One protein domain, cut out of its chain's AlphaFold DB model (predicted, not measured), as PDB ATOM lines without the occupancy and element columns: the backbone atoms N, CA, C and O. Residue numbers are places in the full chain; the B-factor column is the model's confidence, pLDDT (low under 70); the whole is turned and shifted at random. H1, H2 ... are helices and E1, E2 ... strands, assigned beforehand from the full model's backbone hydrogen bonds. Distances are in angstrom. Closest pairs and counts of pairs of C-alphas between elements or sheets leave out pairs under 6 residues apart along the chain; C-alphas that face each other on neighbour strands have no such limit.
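What this domain is: This is residues 2 to 53 and 74 to 85 of the 304 residues of an uncharacterized protein of Stichopus japonicus (UniProt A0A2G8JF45). A small hairpin of two short strands, E1 and E2, sits between a longer helix, H1, and a short helix, H2, which is next to E1; a long stretch with no named element, residues 17 to 35, swings from H1 round to E1. The 64 printed residues run H1, E1, E2, H2, with an antiparallel sheet E1 - E2; the class is mixed, with 28 residues in named elements, under half. The whole is compact, radius of gyration of the C-alphas 10.7 A, spanning 29 by 26 by 21 A.

Where its parts are: Find C-alpha 2 at (158.042, 186.845, 184.943); from there H1, residues 2 to 16, runs 21.5 A. Next come E1, residues 36 to 38, 7.0 A, and E2, residues 45 to 47, 7.1 A. H2, residues 75 to 81, runs 10.1 A to C-alpha 81 at (157.811, 166.455, 187.360).

How they stand to each other: Look across the hairpin E1 and E2, antiparallel at 140 degrees: N 37 and O 46 are within hydrogen-bond range, 2.9 A. The closest C-alphas of E1 and H2, Pro 38 and Gly 79, are 4.9 A apart; those of H1 and E1, Phe 7 and Pro 38, 7.3 A. H1 and H2 are apart. In H1 and H2 every O i to N i+4 pair is within hydrogen-bond range.

The domain as a whole: The C-alphas farthest apart, Glu 16 and Lys 53, are 29.8 A apart. Residues 54 to 73 are not printed; C-alphas 53 and 74 stand 12.2 A apart across the cut. H1 to E1 is a long link. Residues 84 to 85 have pLDDT under 70.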
ATOM      1  N   ARG A   2     158.234 187.116 186.391       85.31
ATOM      2  CA  ARG A   2     158.042 186.845 184.943       85.31
ATOM      3  C   ARG A   2     158.065 185.358 184.543       85.31
ATOM      4  O   ARG A   2     157.151 184.896 183.873       85.31
ATOM      5  N   ASN A   3     159.060 184.595 185.000       89.31
ATOM      6  CA  ASN A   3     159.164 183.168 184.663       89.31
ATOM      7  C   ASN A   3     158.005 182.329 185.209       89.31
ATOM      8  O   ASN A   3     157.597 181.373 184.564       89.31
ATOM      9  N   TYR A   4     157.465 182.692 186.373       88.44
ATOM     10  CA  TYR A   4     156.335 181.979 186.958       88.44
ATOM     11  C   TYR A   4     155.051 182.209 186.150       88.44
ATOM     12  O   TYR A   4     154.337 181.257 185.851       88.44
ATOM     13  N   GLY A   5     154.804 183.446 185.701       90.25
ATOM     14  CA  GLY A   5     153.697 183.739 184.784       90.25
ATOM     15  C   GLY A   5     153.807 182.949 183.475       90.25
ATOM     16  O   GLY A   5     152.855 182.284 183.070       90.25
ATOM     17  N   ASN A   6     155.001 182.926 182.871       91.69
ATOM     18  CA  ASN A   6     155.264 182.110 181.682       91.69
ATOM     19  C   ASN A   6     155.068 180.613 181.957       91.69
ATOM     20  O   ASN A   6     154.553 179.905 181.101       91.69
ATOM     21  N   PHE A   7     155.453 180.118 183.136       90.12
ATOM     22  CA  PHE A   7     155.253 178.723 183.521       90.12
ATOM     23  C   PHE A   7     153.769 178.343 183.569       90.12
ATOM     24  O   PHE A   7     153.399 177.318 183.001       90.12
ATOM     25  N   VAL A   8     152.921 179.179 184.181       88.38
ATOM     26  CA  VAL A   8     151.466 178.953 184.244       88.38
ATOM     27  C   VAL A   8     150.842 178.988 182.846       88.38
ATOM     28  O   VAL A   8     150.068 178.095 182.500       88.38
ATOM     29  N   HIS A   9     151.224 179.962 182.013       89.56
ATOM     30  CA  HIS A   9     150.802 180.022 180.607       89.56
ATOM     31  C   HIS A   9     151.212 178.757 179.846       89.56
ATOM     32  O   HIS A   9     150.380 178.099 179.231       89.56
ATOM     33  N   ASN A  10     152.479 178.359 179.952       90.06
ATOM     34  CA  ASN A  10     153.024 177.173 179.296       90.06
ATOM     35  C   ASN A  10     152.343 175.878 179.762       90.06
ATOM     36  O   ASN A  10     152.120 174.974 178.959       90.06
ATOM     37  N   ALA A  11     151.986 175.790 181.046       85.06
ATOM     38  CA  ALA A  11     151.215 174.681 181.594       85.06
ATOM     39  C   ALA A  11     149.801 174.621 180.991       85.06
ATOM     40  O   ALA A  11     149.331 173.534 180.660       85.06
ATOM     41  N   LYS A  12     149.148 175.774 180.791       84.38
ATOM     42  CA  LYS A  12     147.841 175.867 180.122       84.38
ATOM     43  C   LYS A  12     147.926 175.488 178.641       84.38
ATOM     44  O   LYS A  12     147.159 174.642 178.198       84.38
ATOM     45  N   VAL A  13     148.915 176.011 177.914       84.75
ATOM     46  CA  VAL A  13     149.171 175.655 176.505       84.75
ATOM     47  C   VAL A  13     149.367 174.146 176.346       84.75
ATOM     48  O   VAL A  13     148.776 173.532 175.463       84.75
ATOM     49  N   ARG A  14     150.136 173.521 177.247       80.94
ATOM     50  CA  ARG A  14     150.320 172.060 177.274       80.94
ATOM     51  C   ARG A  14     149.054 171.287 177.651       80.94
ATOM     52  O   ARG A  14     148.905 170.151 177.223       80.94
ATOM     53  N   LYS A  15     148.170 171.864 178.470       75.88
ATOM     54  CA  LYS A  15     146.889 171.250 178.848       75.88
ATOM     55  C   LYS A  15     145.922 171.190 177.681       75.88
ATOM     56  O   LYS A  15     145.287 170.171 177.450       75.88
ATOM     57  N   GLU A  16     145.777 172.324 177.017       76.88
ATOM     58  CA  GLU A  16     144.747 172.548 176.009       76.88
ATOM     59  C   GLU A  16     145.241 172.155 174.611       76.88
ATOM     60  O   GLU A  16     144.443 172.100 173.683       76.88
ATOM     61  N   ASN A  17     146.542 171.861 174.459       72.06
ATOM     62  CA  ASN A  17     147.223 171.689 173.170       72.06
ATOM     63  C   ASN A  17     146.955 172.862 172.208       72.06
ATOM     64  O   ASN A  17     146.921 172.697 170.991       72.06
ATOM     65  N   GLN A  18     146.762 174.058 172.766       75.56
ATOM     66  CA  GLN A  18     146.446 175.280 172.038       75.56
ATOM     67  C   GLN A  18     147.364 176.415 172.491       75.56
ATOM     68  O   GLN A  18     147.576 176.629 173.684       75.56
ATOM     69  N   GLY A  19     147.889 177.167 171.524       82.06
ATOM     70  CA  GLY A  19     148.793 178.294 171.757       82.06
ATOM     71  C   GLY A  19     150.278 177.950 171.613       82.06
ATOM     72  O   GLY A  19     150.655 176.864 171.181       82.06
ATOM     73  N   VAL A  20     151.134 178.918 171.952       85.62
ATOM     74  CA  VAL A  20     152.592 178.839 171.762       85.62
ATOM     75  C   VAL A  20     153.297 178.881 173.114       85.62
ATOM     76  O   VAL A  20     153.014 179.746 173.950       85.62
ATOM     77  N   LEU A  21     154.232 177.950 173.323       87.00
ATOM     78  CA  LEU A  21     155.108 177.943 174.493       87.00
ATOM     79  C   LEU A  21     156.035 179.160 174.499       87.00
ATOM     80  O   LEU A  21     156.572 179.579 173.476       87.00
ATOM     81  N   ILE A  22     156.280 179.687 175.695       90.19
ATOM     82  CA  ILE A  22     157.170 180.817 175.945       90.19
ATOM     83  C   ILE A  22     158.419 180.298 176.679       90.19
ATOM     84  O   ILE A  22     158.440 180.277 177.917       90.19
ATOM     85  N   PRO A  23     159.449 179.821 175.954       91.31
ATOM     86  CA  PRO A  23     160.744 179.494 176.542       91.31
ATOM     87  C   PRO A  23     161.544 180.762 176.874       91.31
ATOM     88  O   PRO A  23     161.250 181.849 176.378       91.31
ATOM     89  N   VAL A  24     162.575 180.621 177.712       90.12
ATOM     90  CA  VAL A  24     163.492 181.725 178.058       90.12
ATOM     91  C   VAL A  24     164.287 182.178 176.834       90.12
ATOM     92  O   VAL A  24     164.456 183.374 176.615       90.12
ATOM     93  N   TYR A  25     164.719 181.217 176.018       87.75
ATOM     94  CA  TYR A  25     165.361 181.456 174.732       87.75
ATOM     95  C   TYR A  25     164.439 180.944 173.632       87.75
ATOM     96  O   TYR A  25     164.170 179.741 173.556       87.75
ATOM     97  N   ARG A  26     163.908 181.863 172.820       84.62
ATOM     98  CA  ARG A  26     163.005 181.519 171.723       84.62
ATOM     99  C   ARG A  26     163.831 180.977 170.548       84.62
ATOM    100  O   ARG A  26     164.764 181.656 170.128       84.62
ATOM    101  N   PRO A  27     163.528 179.769 170.047       82.38
ATOM    102  CA  PRO A  27     164.188 179.237 168.861       82.38
ATOM    103  C   PRO A  27     163.786 180.048 167.623       82.38
ATOM    104  O   PRO A  27     162.668 180.553 167.543       82.38
ATOM    105  N   ASN A  28     164.683 180.118 166.638       81.19
ATOM    106  CA  ASN A  28     164.405 180.718 165.324       81.19
ATOM    107  C   ASN A  28     163.776 179.715 164.336       81.19
ATOM    108  O   ASN A  28     163.631 180.015 163.157       81.19
ATOM    109  N   PHE A  29     163.442 178.512 164.804       78.62
ATOM    110  CA  PHE A  29     162.867 177.417 164.028       78.62
ATOM    111  C   PHE A  29     161.623 176.869 164.733       78.62
ATOM    112  O   PHE A  29     161.409 177.116 165.925       78.62
ATOM    113  N   THR A  30     160.814 176.099 164.007       76.06
ATOM    114  CA  THR A  30     159.663 175.385 164.570       76.06
ATOM    115  C   THR A  30     160.158 174.310 165.531       76.06
ATOM    116  O   THR A  30     160.681 173.285 165.102       76.06
ATOM    117  N   ALA A  31     160.033 174.555 166.833       74.75
ATOM    118  CA  ALA A  31     160.500 173.633 167.859       74.75
ATOM    119  C   ALA A  31     159.333 172.875 168.498       74.75
ATOM    120  O   ALA A  31     158.286 173.465 168.771       74.75
ATOM    121  N   ASP A  32     159.535 171.581 168.757       79.75
ATOM    122  CA  ASP A  32     158.552 170.743 169.441       79.75
ATOM    123  C   ASP A  32     158.373 171.252 170.885       79.75
ATOM    124  O   ASP A  32     159.352 171.330 171.643       79.75
ATOM    125  N   PRO A  33     157.139 171.594 171.302       81.62
ATOM    126  CA  PRO A  33     156.807 171.869 172.689       81.62
ATOM    127  C   PRO A  33     157.420 170.899 173.688       81.62
ATOM    128  O   PRO A  33     157.894 171.309 174.753       81.62
ATOM    129  N   ASP A  34     157.438 169.612 173.351       80.75
ATOM    130  CA  ASP A  34     157.933 168.568 174.224       80.75
ATOM    131  C   ASP A  34     159.420 168.667 174.501       80.75
ATOM    132  O   ASP A  34     159.836 168.150 175.534       80.75
ATOM    133  N   ASP A  35     160.205 169.378 173.693       87.25
ATOM    134  CA  ASP A  35     161.645 169.552 173.889       87.25
ATOM    135  C   ASP A  35     162.029 170.619 174.903       87.25
ATOM    136  O   ASP A  35     163.211 170.767 175.215       87.25
ATOM    137  N   TYR A  36     161.048 171.278 175.517       89.94
ATOM    138  CA  TYR A  36     161.280 172.273 176.556       89.94
ATOM    139  C   TYR A  36     160.796 171.806 177.925       89.94
ATOM    140  O   TYR A  36     159.663 171.347 178.086       89.94
ATOM    141  N   LEU A  37     161.641 171.993 178.937       90.81
ATOM    142  CA  LEU A  37     161.343 171.677 180.329       90.81
ATOM    143  C   LEU A  37     161.570 172.892 181.238       90.81
ATOM    144  O   LEU A  37     162.525 173.647 181.029       90.81
ATOM    145  N   PRO A  38     160.733 173.075 182.272       91.69
ATOM    146  CA  PRO A  38     160.941 174.107 183.275       91.69
ATOM    147  C   PRO A  38     162.090 173.756 184.232       91.69
ATOM    148  O   PRO A  38     162.311 172.595 184.572       91.69
ATOM    149  N   CYS A  39     162.807 174.765 184.723       90.44
ATOM    150  CA  CYS A  39     163.719 174.632 185.862       90.44
ATOM    151  C   CYS A  39     162.943 174.689 187.187       90.44
ATOM    152  O   CYS A  39     162.131 175.592 187.372       90.44
ATOM    153  N   SER A  40     163.229 173.781 188.128       87.62
ATOM    154  CA  SER A  40     162.529 173.702 189.427       87.62
ATOM    155  C   SER A  40     162.721 174.904 190.330       87.62
ATOM    156  O   SER A  40     161.915 175.150 191.216       87.62
ATOM    157  N   ASP A  41     163.815 175.624 190.111       89.25
ATOM    158  CA  ASP A  41     164.252 176.689 190.995       89.25
ATOM    159  C   ASP A  41     163.816 178.064 190.434       89.25
ATOM    160  O   ASP A  41     163.435 178.948 191.196       89.25
ATOM    161  N   CYS A  42     163.833 178.263 189.103       90.75
ATOM    162  CA  CYS A  42     163.492 179.550 188.470       90.75
ATOM    163  C   CYS A  42     162.228 179.557 187.600       90.75
ATOM    164  O   CYS A  42     161.883 180.620 187.079       90.75
ATOM    165  N   PHE A  43     161.581 178.406 187.386       89.75
ATOM    166  CA  PHE A  43     160.398 178.200 186.531       89.75
ATOM    167  C   PHE A  43     160.562 178.564 185.043       89.75
ATOM    168  O   PHE A  43     159.621 178.440 184.262       89.75
ATOM    169  N   GLY A  44     161.755 178.982 184.612       90.81
ATOM    170  CA  GLY A  44     162.045 179.242 183.204       90.81
ATOM    171  C   GLY A  44     162.050 177.947 182.391       90.81
ATOM    172  O   GLY A  44     162.614 176.950 182.842       90.81
ATOM    173  N   TYR A  45     161.434 177.967 181.207       91.94
ATOM    174  CA  TYR A  45     161.470 176.861 180.245       91.94
ATOM    175  C   TYR A  45     162.738 176.934 179.386       91.94
ATOM    176  O   TYR A  45     162.992 177.951 178.738       91.94
ATOM    177  N   TYR A  46     163.500 175.842 179.350       91.75
ATOM    178  CA  TYR A  46     164.721 175.692 178.553       91.75
ATOM    179  C   TYR A  46     164.645 174.422 177.710       91.75
ATOM    180  O   TYR A  46     163.952 173.474 178.082       91.75
ATOM    181  N   ALA A  47     165.382 174.384 176.600       90.56
ATOM    182  CA  ALA A  47     165.526 173.167 175.814       90.56
ATOM    183  C   ALA A  47     166.141 172.048 176.674       90.56
ATOM    184  O   ALA A  47     167.086 172.289 177.430       90.56
ATOM    185  N   LYS A  48     165.634 170.813 176.559       89.50
ATOM    186  CA  LYS A  48     166.151 169.624 177.269       89.50
ATOM    187  C   LYS A  48     167.661 169.466 177.086       89.50
ATOM    188  O   LYS A  48     168.355 169.126 178.043       89.50
ATOM    189  N   SER A  49     168.141 169.726 175.869       86.38
ATOM    190  CA  SER A  49     169.549 169.675 175.459       86.38
ATOM    191  C   SER A  49     170.443 170.651 176.227       86.38
ATOM    192  O   SER A  49     171.617 170.356 176.441       86.38
ATOM    193  N   ASP A  50     169.894 171.780 176.676       87.94
ATOM    194  CA  ASP A  50     170.642 172.870 177.309       87.94
ATOM    195  C   ASP A  50     170.306 173.056 178.791       87.94
ATOM    196  O   ASP A  50     170.993 173.797 179.497       87.94
ATOM    197  N   LEU A  51     169.300 172.347 179.310       86.94
ATOM    198  CA  LEU A  51     168.868 172.462 180.703       86.94
ATOM    199  C   LEU A  51     169.992 172.124 181.701       86.94
ATOM    200  O   LEU A  51     170.036 172.687 182.791       86.94
ATOM    201  N   TRP A  52     170.931 171.248 181.335       83.62
ATOM    202  CA  TRP A  52     172.100 170.940 182.168       83.62
ATOM    203  C   TRP A  52     173.146 172.069 182.195       83.62
ATOM    204  O   TRP A  52     173.916 172.152 183.152       83.62
ATOM    205  N   LYS A  53     173.169 172.943 181.176       85.38
ATOM    206  CA  LYS A  53     174.042 174.130 181.092       85.38
ATOM    207  C   LYS A  53     173.463 175.324 181.856       85.38
ATOM    208  O   LYS A  53     174.177 176.290 182.127       85.38
ATOM    209  N   ASN A  74     169.306 165.328 188.622       79.25
ATOM    210  CA  ASN A  74     168.823 165.027 187.274       79.25
ATOM    211  C   ASN A  74     167.825 166.107 186.827       79.25
ATOM    212  O   ASN A  74     166.621 165.966 187.027       79.25
ATOM    213  N   TYR A  75     168.348 167.176 186.219       80.25
ATOM    214  CA  TYR A  75     167.582 168.342 185.755       80.25
ATOM    215  C   TYR A  75     166.386 167.970 184.874       80.25
ATOM    216  O   TYR A  75     165.310 168.548 185.009       80.25
ATOM    217  N   ILE A  76     166.559 166.975 183.998       82.50
ATOM    218  CA  ILE A  76     165.497 166.503 183.105       82.50
ATOM    219  C   ILE A  76     164.363 165.873 183.918       82.50
ATOM    220  O   ILE A  76     163.193 166.121 183.634       82.50
ATOM    221  N   LYS A  77     164.688 165.067 184.937       80.00
ATOM    222  CA  LYS A  77     163.678 164.445 185.805       80.00
ATOM    223  C   LYS A  77     162.879 165.506 186.565       80.00
ATOM    224  O   LYS A  77     161.656 165.446 186.562       80.00
ATOM    225  N   GLU A  78     163.556 166.474 187.174       82.88
ATOM    226  CA  GLU A  78     162.902 167.545 187.939       82.88
ATOM    227  C   GLU A  78     162.011 168.420 187.058       82.88
ATOM    228  O   GLU A  78     160.876 168.704 187.427       82.88
ATOM    229  N   GLY A  79     162.490 168.777 185.862       83.12
ATOM    230  CA  GLY A  79     161.707 169.537 184.895       83.12
ATOM    231  C   GLY A  79     160.433 168.814 184.464       83.12
ATOM    232  O   GLY A  79     159.361 169.413 184.430       83.12
ATOM    233  N   LYS A  80     160.529 167.505 184.200       82.06
ATOM    234  CA  LYS A  80     159.372 166.671 183.842       82.06
ATOM    235  C   LYS A  80     158.322 166.607 184.951       82.06
ATOM    236  O   LYS A  80     157.143 166.637 184.637       82.06
ATOM    237  N   MET A  81     158.736 166.546 186.218       80.44
ATOM    238  CA  MET A  81     157.811 166.455 187.360       80.44
ATOM    239  C   MET A  81     156.983 167.724 187.599       80.44
ATOM    240  O   MET A  81     156.016 167.678 188.351       80.44
ATOM    241  N   MET A  82     157.358 168.853 186.997       80.56
ATOM    242  CA  MET A  82     156.578 170.091 187.077       80.56
ATOM    243  C   MET A  82     155.639 170.296 185.893       80.56
ATOM    244  O   MET A  82     154.885 171.270 185.879       80.56
ATOM    245  N   LEU A  83     155.709 169.440 184.872       78.81
ATOM    246  CA  LEU A  83     154.737 169.497 183.794       78.81
ATOM    247  C   LEU A  83     153.382 169.045 184.347       78.81
ATOM    248  O   LEU A  83     153.332 168.089 185.121       78.81
ATOM    249  N   PRO A  84     152.286 169.724 183.988       64.75
ATOM    250  CA  PRO A  84     150.985 169.347 184.497       64.75
ATOM    251  C   PRO A  84     150.588 167.979 183.929       64.75
ATOM    252  O   PRO A  84     150.549 167.775 182.715       64.75
ATOM    253  N   GLU A  85     150.308 167.031 184.820       59.41
ATOM    254  CA  GLU A  85     149.822 165.707 184.458       59.41
ATOM    255  C   GLU A  85     148.315 165.628 184.677       59.41
ATOM    256  O   GLU A  85     147.819 165.725 185.798       59.41
TER     257      GLU A  85